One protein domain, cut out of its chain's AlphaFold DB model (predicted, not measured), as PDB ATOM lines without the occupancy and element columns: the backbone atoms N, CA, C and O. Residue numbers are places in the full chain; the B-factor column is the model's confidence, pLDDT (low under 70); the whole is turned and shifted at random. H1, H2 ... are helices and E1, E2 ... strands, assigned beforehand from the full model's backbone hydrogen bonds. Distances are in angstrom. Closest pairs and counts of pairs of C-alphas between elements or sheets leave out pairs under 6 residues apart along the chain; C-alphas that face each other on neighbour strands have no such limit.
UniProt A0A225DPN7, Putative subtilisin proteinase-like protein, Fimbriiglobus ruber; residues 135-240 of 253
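AT A GLANCE: This is residues 135 to 240 of the 253 residues of the protein "Putative subtilisin proteinase-like protein" of Fimbriiglobus ruber (UniProt A0A225DPN7). Look first for a strongly twisted sheet of four strands, with the long helix H1 packed along one face and the short H3 beside H1. From the edge strand E4 a tail with H4 and H5 leads away from this body and makes the length of the model, and residues 233 to 240 stick out at its end. The printed part has 106 residues, with five named helices and four named strands in the order E1 H1 E2 E3 H2 H3 E4 H4 H5. The sheet runs E2, E3, E1, E4, all antiparallel, and the class is mixed, helices and strands. The whole is only just loose, close to compact, with a radius of gyration of the C-alphas of 15.9 A and spans of 45 by 29 by 24 A.

HOW THE PARTS SIT: Begin at the inner strands E3, residues 186 to 193, and E1, residues 147 to 154, where N 149 and O 191 are 2.8 A apart, within hydrogen-bond range. Edge strand E2, residues 175 to 182, forms a hairpin with E3, with N 177 and O 190 at 2.8 A; E2 bends by 68 degrees at residue 178 and E3 by 50 degrees at residue 190. At the other edge, E4, residues 208 to 213, pairs with E1, with N 150 and O 212 at 2.9 A. H1, residues 161 to 171, is on the sheet over E3 at a height of 8.7 A and runs along the strands, at 8 degrees to E3 on the local plane. H3, residues 202 to 207, touches H1 at a shallow tilt of 29 degrees, opposite ways, the closest C-alphas being those of Phe 165 and Leu 204, 6.6 A apart. H1 and H3 with the sheet make two layers, helices on one face of a sheet. E1, H1, E2 and E3, H2, H3, E4, with H2 at residues 195 to 199, are split strand-helix-strand units, each with one strand between its two strands in the sheet and a right-handed crossover. H2 only grazes the sheet with residues 195 to 198. H4, residues 218 to 223, is close to but not clearly touching H5, residues 226 to 236, and neither is on the sheet. In each of the five helices every O i to N i+4 pair is within hydrogen-bond range.

IN THESE COORDINATES: Find C-alpha 147 at (68.476, 22.881, -2.802); from there E1 runs 21.4 A. E3 measures 21.0 A, E2 19.3 A and H1 15.5 A. H5 runs 15.3 A to C-alpha 236 at (73.975, 36.987, -15.990).

THE WHOLE: The C-alphas of Gly 157 and Arg 227 are the two farthest apart, 47.8 A. The printed part has no cut and no long link. Residues 156 to 159 and 216 to 240 have pLDDT under 70.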
ATOM      1  N   ASP A 135      57.982  31.712  -7.444       89.94
ATOM      2  CA  ASP A 135      59.148  32.174  -8.205       89.94
ATOM      3  C   ASP A 135      58.851  32.187  -9.715       89.94
ATOM      4  O   ASP A 135      59.005  31.192 -10.430       89.94
ATOM      5  N   GLU A 136      58.345  33.323 -10.194       85.56
ATOM      6  CA  GLU A 136      57.940  33.501 -11.588       85.56
ATOM      7  C   GLU A 136      59.106  33.298 -12.568       85.56
ATOM      8  O   GLU A 136      60.194  33.855 -12.417       85.56
ATOM      9  N   GLY A 137      58.863  32.523 -13.627       85.75
ATOM     10  CA  GLY A 137      59.865  32.239 -14.660       85.75
ATOM     11  C   GLY A 137      60.939  31.228 -14.248       85.75
ATOM     12  O   GLY A 137      61.799  30.903 -15.067       85.75
ATOM     13  N   VAL A 138      60.877  30.696 -13.023       90.12
ATOM     14  CA  VAL A 138      61.747  29.620 -12.546       90.12
ATOM     15  C   VAL A 138      60.946  28.324 -12.484       90.12
ATOM     16  O   VAL A 138      59.880  28.256 -11.872       90.12
ATOM     17  N   GLU A 139      61.460  27.284 -13.138       91.50
ATOM     18  CA  GLU A 139      60.844  25.959 -13.107       91.50
ATOM     19  C   GLU A 139      60.886  25.379 -11.689       91.50
ATOM     20  O   GLU A 139      61.903  25.476 -10.994       91.50
ATOM     21  N   PHE A 140      59.781  24.756 -11.272       93.81
ATOM     22  CA  PHE A 140      59.726  24.076  -9.986       93.81
ATOM     23  C   PHE A 140      60.781  22.950  -9.945       93.81
ATOM     24  O   PHE A 140      60.823  22.125 -10.862       93.81
ATOM     25  N   PRO A 141      61.642  22.890  -8.914       93.31
ATOM     26  CA  PRO A 141      62.708  21.895  -8.832       93.31
ATOM     27  C   PRO A 141      62.195  20.447  -8.828       93.31
ATOM     28  O   PRO A 141      61.115  20.158  -8.316       93.31
ATOM     29  N   ALA A 142      63.011  19.516  -9.336       93.88
ATOM     30  CA  ALA A 142      62.750  18.082  -9.201       93.88
ATOM     31  C   ALA A 142      62.618  17.678  -7.721       93.88
ATOM     32  O   ALA A 142      63.334  18.202  -6.863       93.88
ATOM     33  N   ALA A 143      61.701  16.753  -7.431       93.94
ATOM     34  CA  ALA A 143      61.227  16.512  -6.070       93.94
ATOM     35  C   ALA A 143      62.309  15.984  -5.108       93.94
ATOM     36  O   ALA A 143      62.303  16.332  -3.926       93.94
ATOM     37  N   ASP A 144      63.260  15.213  -5.634       93.12
ATOM     38  CA  ASP A 144      64.387  14.580  -4.940       93.12
ATOM     39  C   ASP A 144      65.621  15.495  -4.817       93.12
ATOM     40  O   ASP A 144      66.576  15.195  -4.096       93.12
ATOM     41  N   LYS A 145      65.626  16.639  -5.510       91.69
ATOM     42  CA  LYS A 145      66.784  17.530  -5.571       91.69
ATOM     43  C   LYS A 145      66.928  18.339  -4.284       91.69
ATOM     44  O   LYS A 145      66.071  19.153  -3.953       91.69
ATOM     45  N   ASN A 146      68.076  18.204  -3.623       88.00
ATOM     46  CA  ASN A 146      68.440  19.058  -2.493       88.00
ATOM     47  C   ASN A 146      68.886  20.444  -2.965       88.00
ATOM     48  O   ASN A 146      69.865  20.576  -3.705       88.00
ATOM     49  N   ILE A 147      68.180  21.476  -2.513       90.81
ATOM     50  CA  ILE A 147      68.476  22.881  -2.802       90.81
ATOM     51  C   ILE A 147      68.236  23.743  -1.565       90.81
ATOM     52  O   ILE A 147      67.659  23.287  -0.580       90.81
ATOM     53  N   TRP A 148      68.658  25.003  -1.642       93.62
ATOM     54  CA  TRP A 148      68.208  26.031  -0.715       93.62
ATOM     55  C   TRP A 148      66.867  26.608  -1.178       93.62
ATOM     56  O   TRP A 148      66.741  27.109  -2.298       93.62
ATOM     57  N   TRP A 149      65.884  26.547  -0.289       95.19
ATOM     58  CA  TRP A 149      64.559  27.130  -0.420       95.19
ATOM     59  C   TRP A 149      64.493  28.414   0.399       95.19
ATOM     60  O   TRP A 149      64.937  28.444   1.548       95.19
ATOM     61  N   GLU A 150      63.906  29.459  -0.173       95.94
ATOM     62  CA  GLU A 150      63.387  30.588   0.594       95.94
ATOM     63  C   GLU A 150      61.945  30.249   0.979       95.94
ATOM     64  O   GLU A 150      61.082  30.138   0.107       95.94
ATOM     65  N   VAL A 151      61.691  30.038   2.272       95.50
ATOM     66  CA  VAL A 151      60.376  29.623   2.777       95.50
ATOM     67  C   VAL A 151      59.754  30.740   3.592       95.50
ATOM     68  O   VAL A 151      60.348  31.249   4.542       95.50
ATOM     69  N   TRP A 152      58.534  31.099   3.213       95.50
ATOM     70  CA  TRP A 152      57.733  32.127   3.853       95.50
ATOM     71  C   TRP A 152      56.700  31.441   4.737       95.50
ATOM     72  O   TRP A 152      55.730  30.869   4.245       95.50
ATOM     73  N   VAL A 153      56.900  31.499   6.048       93.38
ATOM     74  CA  VAL A 153      56.013  30.908   7.052       93.38
ATOM     75  C   VAL A 153      54.953  31.923   7.464       93.38
ATOM     76  O   VAL A 153      55.246  33.092   7.735       93.38
ATOM     77  N   ARG A 154      53.699  31.475   7.509       89.25
ATOM     78  CA  ARG A 154      52.545  32.258   7.956       89.25
ATOM     79  C   ARG A 154      52.616  32.503   9.457       89.25
ATOM     80  O   ARG A 154      52.824  31.573  10.230       89.25
ATOM     81  N   VAL A 155      52.359  33.737   9.883       80.94
ATOM     82  CA  VAL A 155      52.215  34.068  11.306       80.94
ATOM     83  C   VAL A 155      50.734  34.068  11.675       80.94
ATOM     84  O   VAL A 155      50.039  35.069  11.520       80.94
ATOM     85  N   ALA A 156      50.242  32.940  12.187       61.91
ATOM     86  CA  ALA A 156      48.922  32.855  12.809       61.91
ATOM     87  C   ALA A 156      49.021  33.252  14.296       61.91
ATOM     88  O   ALA A 156      49.031  32.413  15.192       61.91
ATOM     89  N   GLY A 157      49.142  34.553  14.567       60.50
ATOM     90  CA  GLY A 157      49.044  35.123  15.917       60.50
ATOM     91  C   GLY A 157      50.346  35.203  16.729       60.50
ATOM     92  O   GLY A 157      50.654  36.288  17.220       60.50
ATOM     93  N   ASP A 158      51.106  34.112  16.886       55.28
ATOM     94  CA  ASP A 158      52.291  34.077  17.770       55.28
ATOM     95  C   ASP A 158      53.634  34.220  17.020       55.28
ATOM     96  O   ASP A 158      53.848  33.643  15.954       55.28
ATOM     97  N   ARG A 159      54.579  34.959  17.618       56.50
ATOM     98  CA  ARG A 159      55.950  35.166  17.113       56.50
ATOM     99  C   ARG A 159      56.815  33.900  17.191       56.50
ATOM    100  O   ARG A 159      57.859  33.862  16.548       56.50
ATOM    101  N   SER A 160      56.398  32.876  17.944       70.00
ATOM    102  CA  SER A 160      57.120  31.599  18.086       70.00
ATOM    103  C   SER A 160      56.983  30.649  16.885       70.00
ATOM    104  O   SER A 160      57.642  29.611  16.847       70.00
ATOM    105  N   ILE A 161      56.171  30.999  15.879       82.38
ATOM    106  CA  ILE A 161      55.804  30.084  14.788       82.38
ATOM    107  C   ILE A 161      56.995  29.577  13.967       82.38
ATOM    108  O   ILE A 161      56.979  28.438  13.506       82.38
ATOM    109  N   TRP A 162      58.050  30.387  13.823       88.19
ATOM    110  CA  TRP A 162      59.265  29.962  13.130       88.19
ATOM    111  C   TRP A 162      60.018  28.870  13.889       88.19
ATOM    112  O   TRP A 162      60.529  27.948  13.269       88.19
ATOM    113  N   GLU A 163      60.064  28.939  15.219       89.19
ATOM    114  CA  GLU A 163      60.763  27.928  16.015       89.19
ATOM    115  C   GLU A 163      60.023  26.587  15.955       89.19
ATOM    116  O   GLU A 163      60.636  25.544  15.750       89.19
ATOM    117  N   SER A 164      58.688  26.614  16.020       90.38
ATOM    118  CA  SER A 164      57.862  25.422  15.796       90.38
ATOM    119  C   SER A 164      58.078  24.839  14.398       90.38
ATOM    120  O   SER A 164      58.264  23.632  14.251       90.38
ATOM    121  N   PHE A 165      58.104  25.697  13.373       92.50
ATOM    122  CA  PHE A 165      58.374  25.286  11.998       92.50
ATOM    123  C   PHE A 165      59.765  24.655  11.873       92.50
ATOM    124  O   PHE A 165      59.917  23.598  11.265       92.50
ATOM    125  N   ARG A 166      60.776  25.273  12.494       92.56
ATOM    126  CA  ARG A 166      62.156  24.792  12.511       92.56
ATOM    127  C   ARG A 166      62.256  23.398  13.118       92.56
ATOM    128  O   ARG A 166      62.840  22.520  12.492       92.56
ATOM    129  N   LEU A 167      61.677  23.191  14.301       93.06
ATOM    130  CA  LEU A 167      61.701  21.897  14.984       93.06
ATOM    131  C   LEU A 167      61.042  20.799  14.138       93.06
ATOM    132  O   LEU A 167      61.583  19.699  14.025       93.06
ATOM    133  N   LEU A 168      59.907  21.106  13.501       93.12
ATOM    134  CA  LEU A 168      59.244  20.180  12.582       93.12
ATOM    135  C   LEU A 168      60.117  19.887  11.357       93.12
ATOM    136  O   LEU A 168      60.314  18.725  11.012       93.12
ATOM    137  N   ALA A 169      60.691  20.914  10.733       93.94
ATOM    138  CA  ALA A 169      61.526  20.762   9.548       93.94
ATOM    139  C   ALA A 169      62.768  19.903   9.846       93.94
ATOM    140  O   ALA A 169      63.027  18.927   9.140       93.94
ATOM    141  N   GLU A 170      63.483  20.191  10.935       93.81
ATOM    142  CA  GLU A 170      64.649  19.410  11.366       93.81
ATOM    143  C   GLU A 170      64.274  17.951  11.688       93.81
ATOM    144  O   GLU A 170      65.029  17.035  11.355       93.81
ATOM    145  N   SER A 171      63.076  17.697  12.235       93.38
ATOM    146  CA  SER A 171      62.587  16.329  12.486       93.38
ATOM    147  C   SER A 171      62.355  15.511  11.207       93.38
ATOM    148  O   SER A 171      62.430  14.282  11.237       93.38
ATOM    149  N   THR A 172      62.138  16.188  10.074       90.94
ATOM    150  CA  THR A 172      61.997  15.576   8.740       90.94
ATOM    151  C   THR A 172      63.319  15.480   7.972       90.94
ATOM    152  O   THR A 172      63.321  15.100   6.808       90.94
ATOM    153  N   GLY A 173      64.460  15.810   8.592       88.94
ATOM    154  CA  GLY A 173      65.776  15.743   7.944       88.94
ATOM    155  C   GLY A 173      66.145  16.970   7.102       88.94
ATOM    156  O   GLY A 173      67.159  16.947   6.403       88.94
ATOM    157  N   LEU A 174      65.362  18.050   7.172       92.44
ATOM    158  CA  LEU A 174      65.704  19.333   6.559       92.44
ATOM    159  C   LEU A 174      66.728  20.083   7.420       92.44
ATOM    160  O   LEU A 174      66.727  19.987   8.644       92.44
ATOM    161  N   THR A 175      67.589  20.880   6.787       90.00
ATOM    162  CA  THR A 175      68.505  21.783   7.503       90.00
ATOM    163  C   THR A 175      67.966  23.204   7.450       90.00
ATOM    164  O   THR A 175      67.774  23.746   6.365       90.00
ATOM    165  N   VAL A 176      67.745  23.835   8.601       90.12
ATOM    166  CA  VAL A 176      67.194  25.195   8.681       90.12
ATOM    167  C   VAL A 176      68.317  26.205   8.933       90.12
ATOM    168  O   VAL A 176      69.173  26.001   9.795       90.12
ATOM    169  N   GLY A 177      68.332  27.295   8.165       85.62
ATOM    170  CA  GLY A 177      69.275  28.399   8.333       85.62
ATOM    171  C   GLY A 177      69.098  29.117   9.675       85.62
ATOM    172  O   GLY A 177      68.015  29.116  10.259       85.62
ATOM    173  N   SER A 178      70.167  29.738  10.181       80.62
ATOM    174  CA  SER A 178      70.130  30.464  11.461       80.62
ATOM    175  C   SER A 178      69.377  31.790  11.381       80.62
ATOM    176  O   SER A 178      68.767  32.208  12.363       80.62
ATOM    177  N   GLU A 179      69.428  32.443  10.221       84.75
ATOM    178  CA  GLU A 179      68.890  33.784  10.024       84.75
ATOM    179  C   GLU A 179      67.446  33.752   9.530       84.75
ATOM    180  O   GLU A 179      67.065  32.923   8.699       84.75
ATOM    181  N   THR A 180      66.658  34.715  10.006       89.56
ATOM    182  CA  THR A 180      65.286  34.945   9.548       89.56
ATOM    183  C   THR A 180      65.025  36.421   9.312       89.56
ATOM    184  O   THR A 180      65.659  37.292   9.911       89.56
ATOM    185  N   ILE A 181      64.053  36.707   8.452       89.81
ATOM    186  CA  ILE A 181      63.523  38.048   8.223       89.81
ATOM    187  C   ILE A 181      62.074  38.062   8.703       89.81
ATOM    188  O   ILE A 181      61.249  37.274   8.241       89.81
ATOM    189  N   GLN A 182      61.758  38.958   9.636       89.38
ATOM    190  CA  GLN A 182      60.407  39.103  10.177       89.38
ATOM    191  C   GLN A 182      59.637  40.199   9.437       89.38
ATOM    192  O   GLN A 182      60.065  41.353   9.385       89.38
ATOM    193  N   PHE A 183      58.467  39.840   8.921       88.81
ATOM    194  CA  PHE A 183      57.445  40.745   8.407       88.81
ATOM    195  C   PHE A 183      56.236  40.756   9.361       88.81
ATOM    196  O   PHE A 183      56.129  39.885  10.227       88.81
ATOM    197  N   PRO A 184      55.306  41.723   9.240       84.12
ATOM    198  CA  PRO A 184      54.141  41.794  10.126       84.12
ATOM    199  C   PRO A 184      53.272  40.527  10.146       84.12
ATOM    200  O   PRO A 184      52.689  40.213  11.180       84.12
ATOM    201  N   ASP A 185      53.178  39.814   9.025       84.56
ATOM    202  CA  ASP A 185      52.305  38.654   8.817       84.56
ATOM    203  C   ASP A 185      53.050  37.390   8.348       84.56
ATOM    204  O   ASP A 185      52.425  36.349   8.108       84.56
ATOM    205  N   ARG A 186      54.380  37.464   8.208       89.94
ATOM    206  CA  ARG A 186      55.233  36.385   7.688       89.94
ATOM    207  C   ARG A 186      56.589  36.351   8.386       89.94
ATOM    208  O   ARG A 186      57.124  37.385   8.775       89.94
ATOM    209  N   VAL A 187      57.185  35.168   8.468       92.44
ATOM    210  CA  VAL A 187      58.615  35.002   8.757       92.44
ATOM    211  C   VAL A 187      59.249  34.286   7.581       92.44
ATOM    212  O   VAL A 187      58.729  33.273   7.127       92.44
ATOM    213  N   VAL A 188      60.356  34.818   7.078       93.31
ATOM    214  CA  VAL A 188      61.099  34.224   5.968       93.31
ATOM    215  C   VAL A 188      62.398  33.653   6.497       93.31
ATOM    216  O   VAL A 188      63.107  34.324   7.248       93.31
ATOM    217  N   GLY A 189      62.732  32.441   6.078       92.31
ATOM    218  CA  GLY A 189      64.035  31.858   6.351       92.31
ATOM    219  C   GLY A 189      64.447  30.854   5.288       92.31
ATOM    220  O   GLY A 189      63.692  30.539   4.364       92.31
ATOM    221  N   LEU A 190      65.684  30.389   5.411       94.31
ATOM    222  CA  LEU A 190      66.291  29.470   4.459       94.31
ATOM    223  C   LEU A 190      66.204  28.032   4.957       94.31
ATOM    224  O   LEU A 190      66.467  27.760   6.127       94.31
ATOM    225  N   ILE A 191      65.895  27.113   4.050       92.88
ATOM    226  CA  ILE A 191      65.879  25.675   4.329       92.88
ATOM    227  C   ILE A 191      66.663  24.957   3.244       92.88
ATOM    228  O   ILE A 191      66.458  25.218   2.064       92.88
ATOM    229  N   PHE A 192      67.526  24.029   3.625       92.38
ATOM    230  CA  PHE A 192      68.194  23.125   2.707       92.38
ATOM    231  C   PHE A 192      67.569  21.731   2.766       92.38
ATOM    232  O   PHE A 192      67.451  21.137   3.839       92.38
ATOM    233  N   GLY A 193      67.190  21.213   1.600       91.62
ATOM    234  CA  GLY A 193      66.612  19.880   1.449       91.62
ATOM    235  C   GLY A 193      65.837  19.722   0.147       91.62
ATOM    236  O   GLY A 193      65.916  20.580  -0.737       91.62
ATOM    237  N   SER A 194      65.101  18.623   0.019       94.06
ATOM    238  CA  SER A 194      64.300  18.312  -1.167       94.06
ATOM    239  C   SER A 194      62.819  18.645  -0.965       94.06
ATOM    240  O   SER A 194      62.344  18.774   0.169       94.06
ATOM    241  N   ALA A 195      62.075  18.775  -2.066       95.25
ATOM    242  CA  ALA A 195      60.632  18.996  -1.994       95.25
ATOM    243  C   ALA A 195      59.916  17.809  -1.331       95.25
ATOM    244  O   ALA A 195      58.961  18.017  -0.589       95.25
ATOM    245  N   GLU A 196      60.401  16.580  -1.543       94.25
ATOM    246  CA  GLU A 196      59.875  15.375  -0.887       94.25
ATOM    247  C   GLU A 196      59.911  15.478   0.642       94.25
ATOM    248  O   GLU A 196      58.918  15.167   1.297       94.25
ATOM    249  N   HIS A 197      61.012  15.971   1.219       93.31
ATOM    250  CA  HIS A 197      61.117  16.147   2.670       93.31
ATOM    251  C   HIS A 197      60.184  17.255   3.173       93.31
ATOM    252  O   HIS A 197      59.483  17.056   4.163       93.31
ATOM    253  N   LEU A 198      60.084  18.383   2.459       92.56
ATOM    254  CA  LEU A 198      59.123  19.448   2.783       92.56
ATOM    255  C   LEU A 198      57.661  18.976   2.708       92.56
ATOM    256  O   LEU A 198      56.827  19.438   3.480       92.56
ATOM    257  N   MET A 199      57.352  18.044   1.804       91.50
ATOM    258  CA  MET A 199      56.018  17.456   1.647       91.50
ATOM    259  C   MET A 199      55.750  16.275   2.584       91.50
ATOM    260  O   MET A 199      54.608  15.830   2.674       91.50
ATOM    261  N   SER A 200      56.766  15.766   3.285       89.56
ATOM    262  CA  SER A 200      56.627  14.599   4.165       89.56
ATOM    263  C   SER A 200      55.800  14.873   5.427       89.56
ATOM    264  O   SER A 200      55.391  13.934   6.106       89.56
ATOM    265  N   SER A 201      55.528  16.147   5.726       88.88
ATOM    266  CA  SER A 201      54.708  16.578   6.855       88.88
ATOM    267  C   SER A 201      53.616  17.542   6.399       88.88
ATOM    268  O   SER A 201      53.891  18.630   5.890       88.88
ATOM    269  N   ALA A 202      52.358  17.160   6.629       88.31
ATOM    270  CA  ALA A 202      51.213  18.030   6.374       88.31
ATOM    271  C   ALA A 202      51.241  19.283   7.271       88.31
ATOM    272  O   ALA A 202      50.852  20.361   6.829       88.31
ATOM    273  N   ASP A 203      51.785  19.165   8.487       89.25
ATOM    274  CA  ASP A 203      51.930  20.295   9.410       89.25
ATOM    275  C   ASP A 203      52.919  21.340   8.878       89.25
ATOM    276  O   ASP A 203      52.687  22.536   9.038       89.25
ATOM    277  N   LEU A 204      53.986  20.925   8.178       91.38
ATOM    278  CA  LEU A 204      54.879  21.872   7.501       91.38
ATOM    279  C   LEU A 204      54.141  22.634   6.398       91.38
ATOM    280  O   LEU A 204      54.242  23.859   6.328       91.38
ATOM    281  N   LEU A 205      53.377  21.931   5.557       91.12
ATOM    282  CA  LEU A 205      52.621  22.557   4.468       91.12
ATOM    283  C   LEU A 205      51.560  23.540   4.980       91.12
ATOM    284  O   LEU A 205      51.357  24.584   4.366       91.12
ATOM    285  N   ASP A 206      50.926  23.264   6.121       90.94
ATOM    286  CA  ASP A 206      49.948  24.179   6.725       90.94
ATOM    287  C   ASP A 206      50.565  25.501   7.202       90.94
ATOM    288  O   ASP A 206      49.878  26.527   7.279       90.94
ATOM    289  N   MET A 207      51.857  25.481   7.535       91.88
ATOM    290  CA  MET A 207      52.603  26.648   8.006       91.88
ATOM    291  C   MET A 207      53.184  27.479   6.856       91.88
ATOM    292  O   MET A 207      53.406  28.682   7.021       91.88
ATOM    293  N   ILE A 208      53.429  26.868   5.697       94.56
ATOM    294  CA  ILE A 208      54.002  27.531   4.522       94.56
ATOM    295  C   ILE A 208      52.955  28.439   3.877       94.56
ATOM    296  O   ILE A 208      51.853  28.014   3.566       94.56
ATOM    297  N   GLY A 209      53.307  29.701   3.652       93.69
ATOM    298  CA  GLY A 209      52.533  30.629   2.828       93.69
ATOM    299  C   GLY A 209      53.047  30.709   1.393       93.69
ATOM    300  O   GLY A 209      52.249  30.782   0.463       93.69
ATOM    301  N   GLU A 210      54.371  30.684   1.218       95.06
ATOM    302  CA  GLU A 210      55.046  30.712  -0.085       95.06
ATOM    303  C   GLU A 210      56.404  30.001  -0.009       95.06
ATOM    304  O   GLU A 210      57.043  29.961   1.048       95.06
ATOM    305  N   VAL A 211      56.875  29.491  -1.145       95.94
ATOM    306  CA  VAL A 211      58.244  29.000  -1.337       95.94
ATOM    307  C   VAL A 211      58.833  29.517  -2.642       95.94
ATOM    308  O   VAL A 211      58.133  29.672  -3.645       95.94
ATOM    309  N   ARG A 212      60.141  29.771  -2.633       95.44
ATOM    310  CA  ARG A 212      60.913  30.205  -3.804       95.44
ATOM    311  C   ARG A 212      62.274  29.530  -3.840       95.44
ATOM    312  O   ARG A 212      62.734  28.983  -2.831       95.44
ATOM    313  N   LEU A 213      62.943  29.604  -4.990       93.56
ATOM    314  CA  LEU A 213      64.357  29.265  -5.053       93.56
ATOM    315  C   LEU A 213      65.114  30.298  -4.219       93.56
ATOM    316  O   LEU A 213      64.952  31.502  -4.425       93.56
ATOM    317  N   ALA A 214      65.959  29.854  -3.287       88.44
ATOM    318  CA  ALA A 214      66.835  30.794  -2.605       88.44
ATOM    319  C   ALA A 214      67.755  31.444  -3.646       88.44
ATOM    320  O   ALA A 214      68.538  30.768  -4.320       88.44
ATOM    321  N   LYS A 215      67.642  32.765  -3.798       81.31
ATOM    322  CA  LYS A 215      68.503  33.519  -4.712       81.31
ATOM    323  C   LYS A 215      69.938  33.453  -4.198       81.31
ATOM    324  O   LYS A 215      70.169  33.525  -2.991       81.31
ATOM    325  N   GLU A 216      70.904  33.326  -5.110       63.47
ATOM    326  CA  GLU A 216      72.322  33.430  -4.750       63.47
ATOM    327  C   GLU A 216      72.529  34.735  -3.959       63.47
ATOM    328  O   GLU A 216      72.133  35.814  -4.408       63.47
ATOM    329  N   ASN A 217      73.089  34.629  -2.748       54.69
ATOM    330  CA  ASN A 217      73.272  35.768  -1.856       54.69
ATOM    331  C   ASN A 217      74.144  36.835  -2.554       54.69
ATOM    332  O   ASN A 217      75.293  36.540  -2.890       54.69
ATOM    333  N   PRO A 218      73.675  38.085  -2.730       47.75
ATOM    334  CA  PRO A 218      74.498  39.158  -3.288       47.75
ATOM    335  C   PRO A 218      75.764  39.440  -2.466       47.75
ATOM    336  O   PRO A 218      76.739  39.955  -3.002       47.75
ATOM    337  N   ALA A 219      75.787  39.092  -1.175       48.16
ATOM    338  CA  ALA A 219      76.987  39.187  -0.349       48.16
ATOM    339  C   ALA A 219      78.082  38.219  -0.816       48.16
ATOM    340  O   ALA A 219      79.243  38.608  -0.847       48.16
ATOM    341  N   ALA A 220      77.717  37.024  -1.295       47.94
ATOM    342  CA  ALA A 220      78.680  36.120  -1.917       47.94
ATOM    343  C   ALA A 220      79.312  36.775  -3.156       47.94
ATOM    344  O   ALA A 220      80.511  36.648  -3.356       47.94
ATOM    345  N   PHE A 221      78.543  37.556  -3.932       49.91
ATOM    346  CA  PHE A 221      79.072  38.362  -5.040       49.91
ATOM    347  C   PHE A 221      80.031  39.473  -4.576       49.91
ATOM    348  O   PHE A 221      81.044  39.715  -5.230       49.91
ATOM    349  N   LEU A 222      79.753  40.133  -3.447       49.72
ATOM    350  CA  LEU A 222      80.662  41.132  -2.867       49.72
ATOM    351  C   LEU A 222      81.966  40.512  -2.340       49.72
ATOM    352  O   LEU A 222      82.981  41.203  -2.274       49.72
ATOM    353  N   GLU A 223      81.944  39.224  -2.003       53.62
ATOM    354  CA  GLU A 223      83.110  38.443  -1.579       53.62
ATOM    355  C   GLU A 223      83.884  37.811  -2.753       53.62
ATOM    356  O   GLU A 223      85.027  37.389  -2.573       53.62
ATOM    357  N   LEU A 224      83.305  37.777  -3.962       61.34
ATOM    358  CA  LEU A 224      83.983  37.275  -5.159       61.34
ATOM    359  C   LEU A 224      85.175  38.158  -5.530       61.34
ATOM    360  O   LEU A 224      85.104  39.390  -5.496       61.34
ATOM    361  N   GLN A 225      86.258  37.535  -5.993       68.88
ATOM    362  CA  GLN A 225      87.377  38.274  -6.567       68.88
ATOM    363  C   GLN A 225      86.921  39.030  -7.830       68.88
ATOM    364  O   GLN A 225      86.048  38.548  -8.557       68.88
ATOM    365  N   PRO A 226      87.550  40.167  -8.194       67.88
ATOM    366  CA  PRO A 226      87.145  40.966  -9.359       67.88
ATOM    367  C   PRO A 226      87.023  40.177 -10.676       67.88
ATOM    368  O   PRO A 226      86.212  40.505 -11.543       67.88
ATOM    369  N   ARG A 227      87.811  39.106 -10.831       66.44
ATOM    370  CA  ARG A 227      87.754  38.205 -11.991       66.44
ATOM    371  C   ARG A 227      86.492  37.334 -12.005       66.44
ATOM    372  O   ARG A 227      85.901  37.152 -13.063       66.44
ATOM    373  N   GLU A 228      86.075  36.844 -10.846       58.44
ATOM    374  CA  GLU A 228      84.881  36.013 -10.665       58.44
ATOM    375  C   GLU A 228      83.607  36.861 -10.773       58.44
ATOM    376  O   GLU A 228      82.635  36.436 -11.391       58.44
ATOM    377  N   GLN A 229      83.645  38.112 -10.296       54.38
ATOM    378  CA  GLN A 229      82.579  39.091 -10.536       54.38
ATOM    379  C   GLN A 229      82.390  39.363 -12.037       54.38
ATOM    380  O   GLN A 229      81.263  39.409 -12.526       54.38
ATOM    381  N   ALA A 230      83.483  39.502 -12.797       66.75
ATOM    382  CA  ALA A 230      83.421  39.710 -14.245       66.75
ATOM    383  C   ALA A 230      82.857  38.492 -15.003       66.75
ATOM    384  O   ALA A 230      82.145  38.658 -15.996       66.75
ATOM    385  N   GLU A 231      83.149  37.271 -14.550       59.97
ATOM    386  CA  GLU A 231      82.561  36.042 -15.100       59.97
ATOM    387  C   GLU A 231      81.083  35.891 -14.723       59.97
ATOM    388  O   GLU A 231      80.266  35.574 -15.590       59.97
ATOM    389  N   PHE A 232      80.719  36.218 -13.481       54.75
ATOM    390  CA  PHE A 232      79.331  36.289 -13.030       54.75
ATOM    391  C   PHE A 232      78.523  37.277 -13.880       54.75
ATOM    392  O   PHE A 232      77.481  36.909 -14.421       54.75
ATOM    393  N   TYR A 233      79.035  38.493 -14.108       54.47
ATOM    394  CA  TYR A 233      78.390  39.463 -14.996       54.47
ATOM    395  C   TYR A 233      78.222  38.930 -16.419       54.47
ATOM    396  O   TYR A 233      77.170  39.144 -17.006       54.47
ATOM    397  N   ARG A 234      79.198  38.206 -16.984       58.31
ATOM    398  CA  ARG A 234      79.033  37.589 -18.316       58.31
ATOM    399  C   ARG A 234      77.977  36.488 -18.332       58.31
ATOM    400  O   ARG A 234      77.279  36.360 -19.331       58.31
ATOM    401  N   ARG A 235      77.859  35.708 -17.255       52.25
ATOM    402  CA  ARG A 235      76.841  34.657 -17.100       52.25
ATOM    403  C   ARG A 235      75.435  35.250 -17.001       52.25
ATOM    404  O   ARG A 235      74.529  34.744 -17.647       52.25
ATOM    405  N   VAL A 236      75.273  36.330 -16.235       50.91
ATOM    406  CA  VAL A 236      73.975  36.987 -15.990       50.91
ATOM    407  C   VAL A 236      73.575  37.933 -17.129       50.91
ATOM    408  O   VAL A 236      72.398  38.044 -17.454       50.91
ATOM    409  N   ALA A 237      74.536  38.594 -17.780       46.69
ATOM    410  CA  ALA A 237      74.285  39.496 -18.908       46.69
ATOM    411  C   ALA A 237      74.124  38.772 -20.255       46.69
ATOM    412  O   ALA A 237      73.842  39.429 -21.256       46.69
ATOM    413  N   CYS A 238      74.321  37.452 -20.307       36.00
ATOM    414  CA  CYS A 238      74.035  36.644 -21.486       36.00
ATOM    415  C   CYS A 238      72.615  36.073 -21.354       36.00
ATOM    416  O   CYS A 238      72.405  35.172 -20.539       36.00
ATOM    417  N   PRO A 239      71.623  36.559 -22.123       40.44
ATOM    418  CA  PRO A 239      70.313  35.929 -22.160       40.44
ATOM    419  C   PRO A 239      70.474  34.476 -22.621       40.44
ATOM    420  O   PRO A 239      71.174  34.214 -23.605       40.44
ATOM    421  N   LEU A 240      69.797  33.544 -21.946       45.31
ATOM    422  CA  LEU A 240      69.793  32.101 -22.242       45.31
ATOM    423  C   LEU A 240      69.386  31.746 -23.697       45.31
ATOM    424  O   LEU A 240      69.538  30.600 -24.108       45.31
TER     425      LEU A 240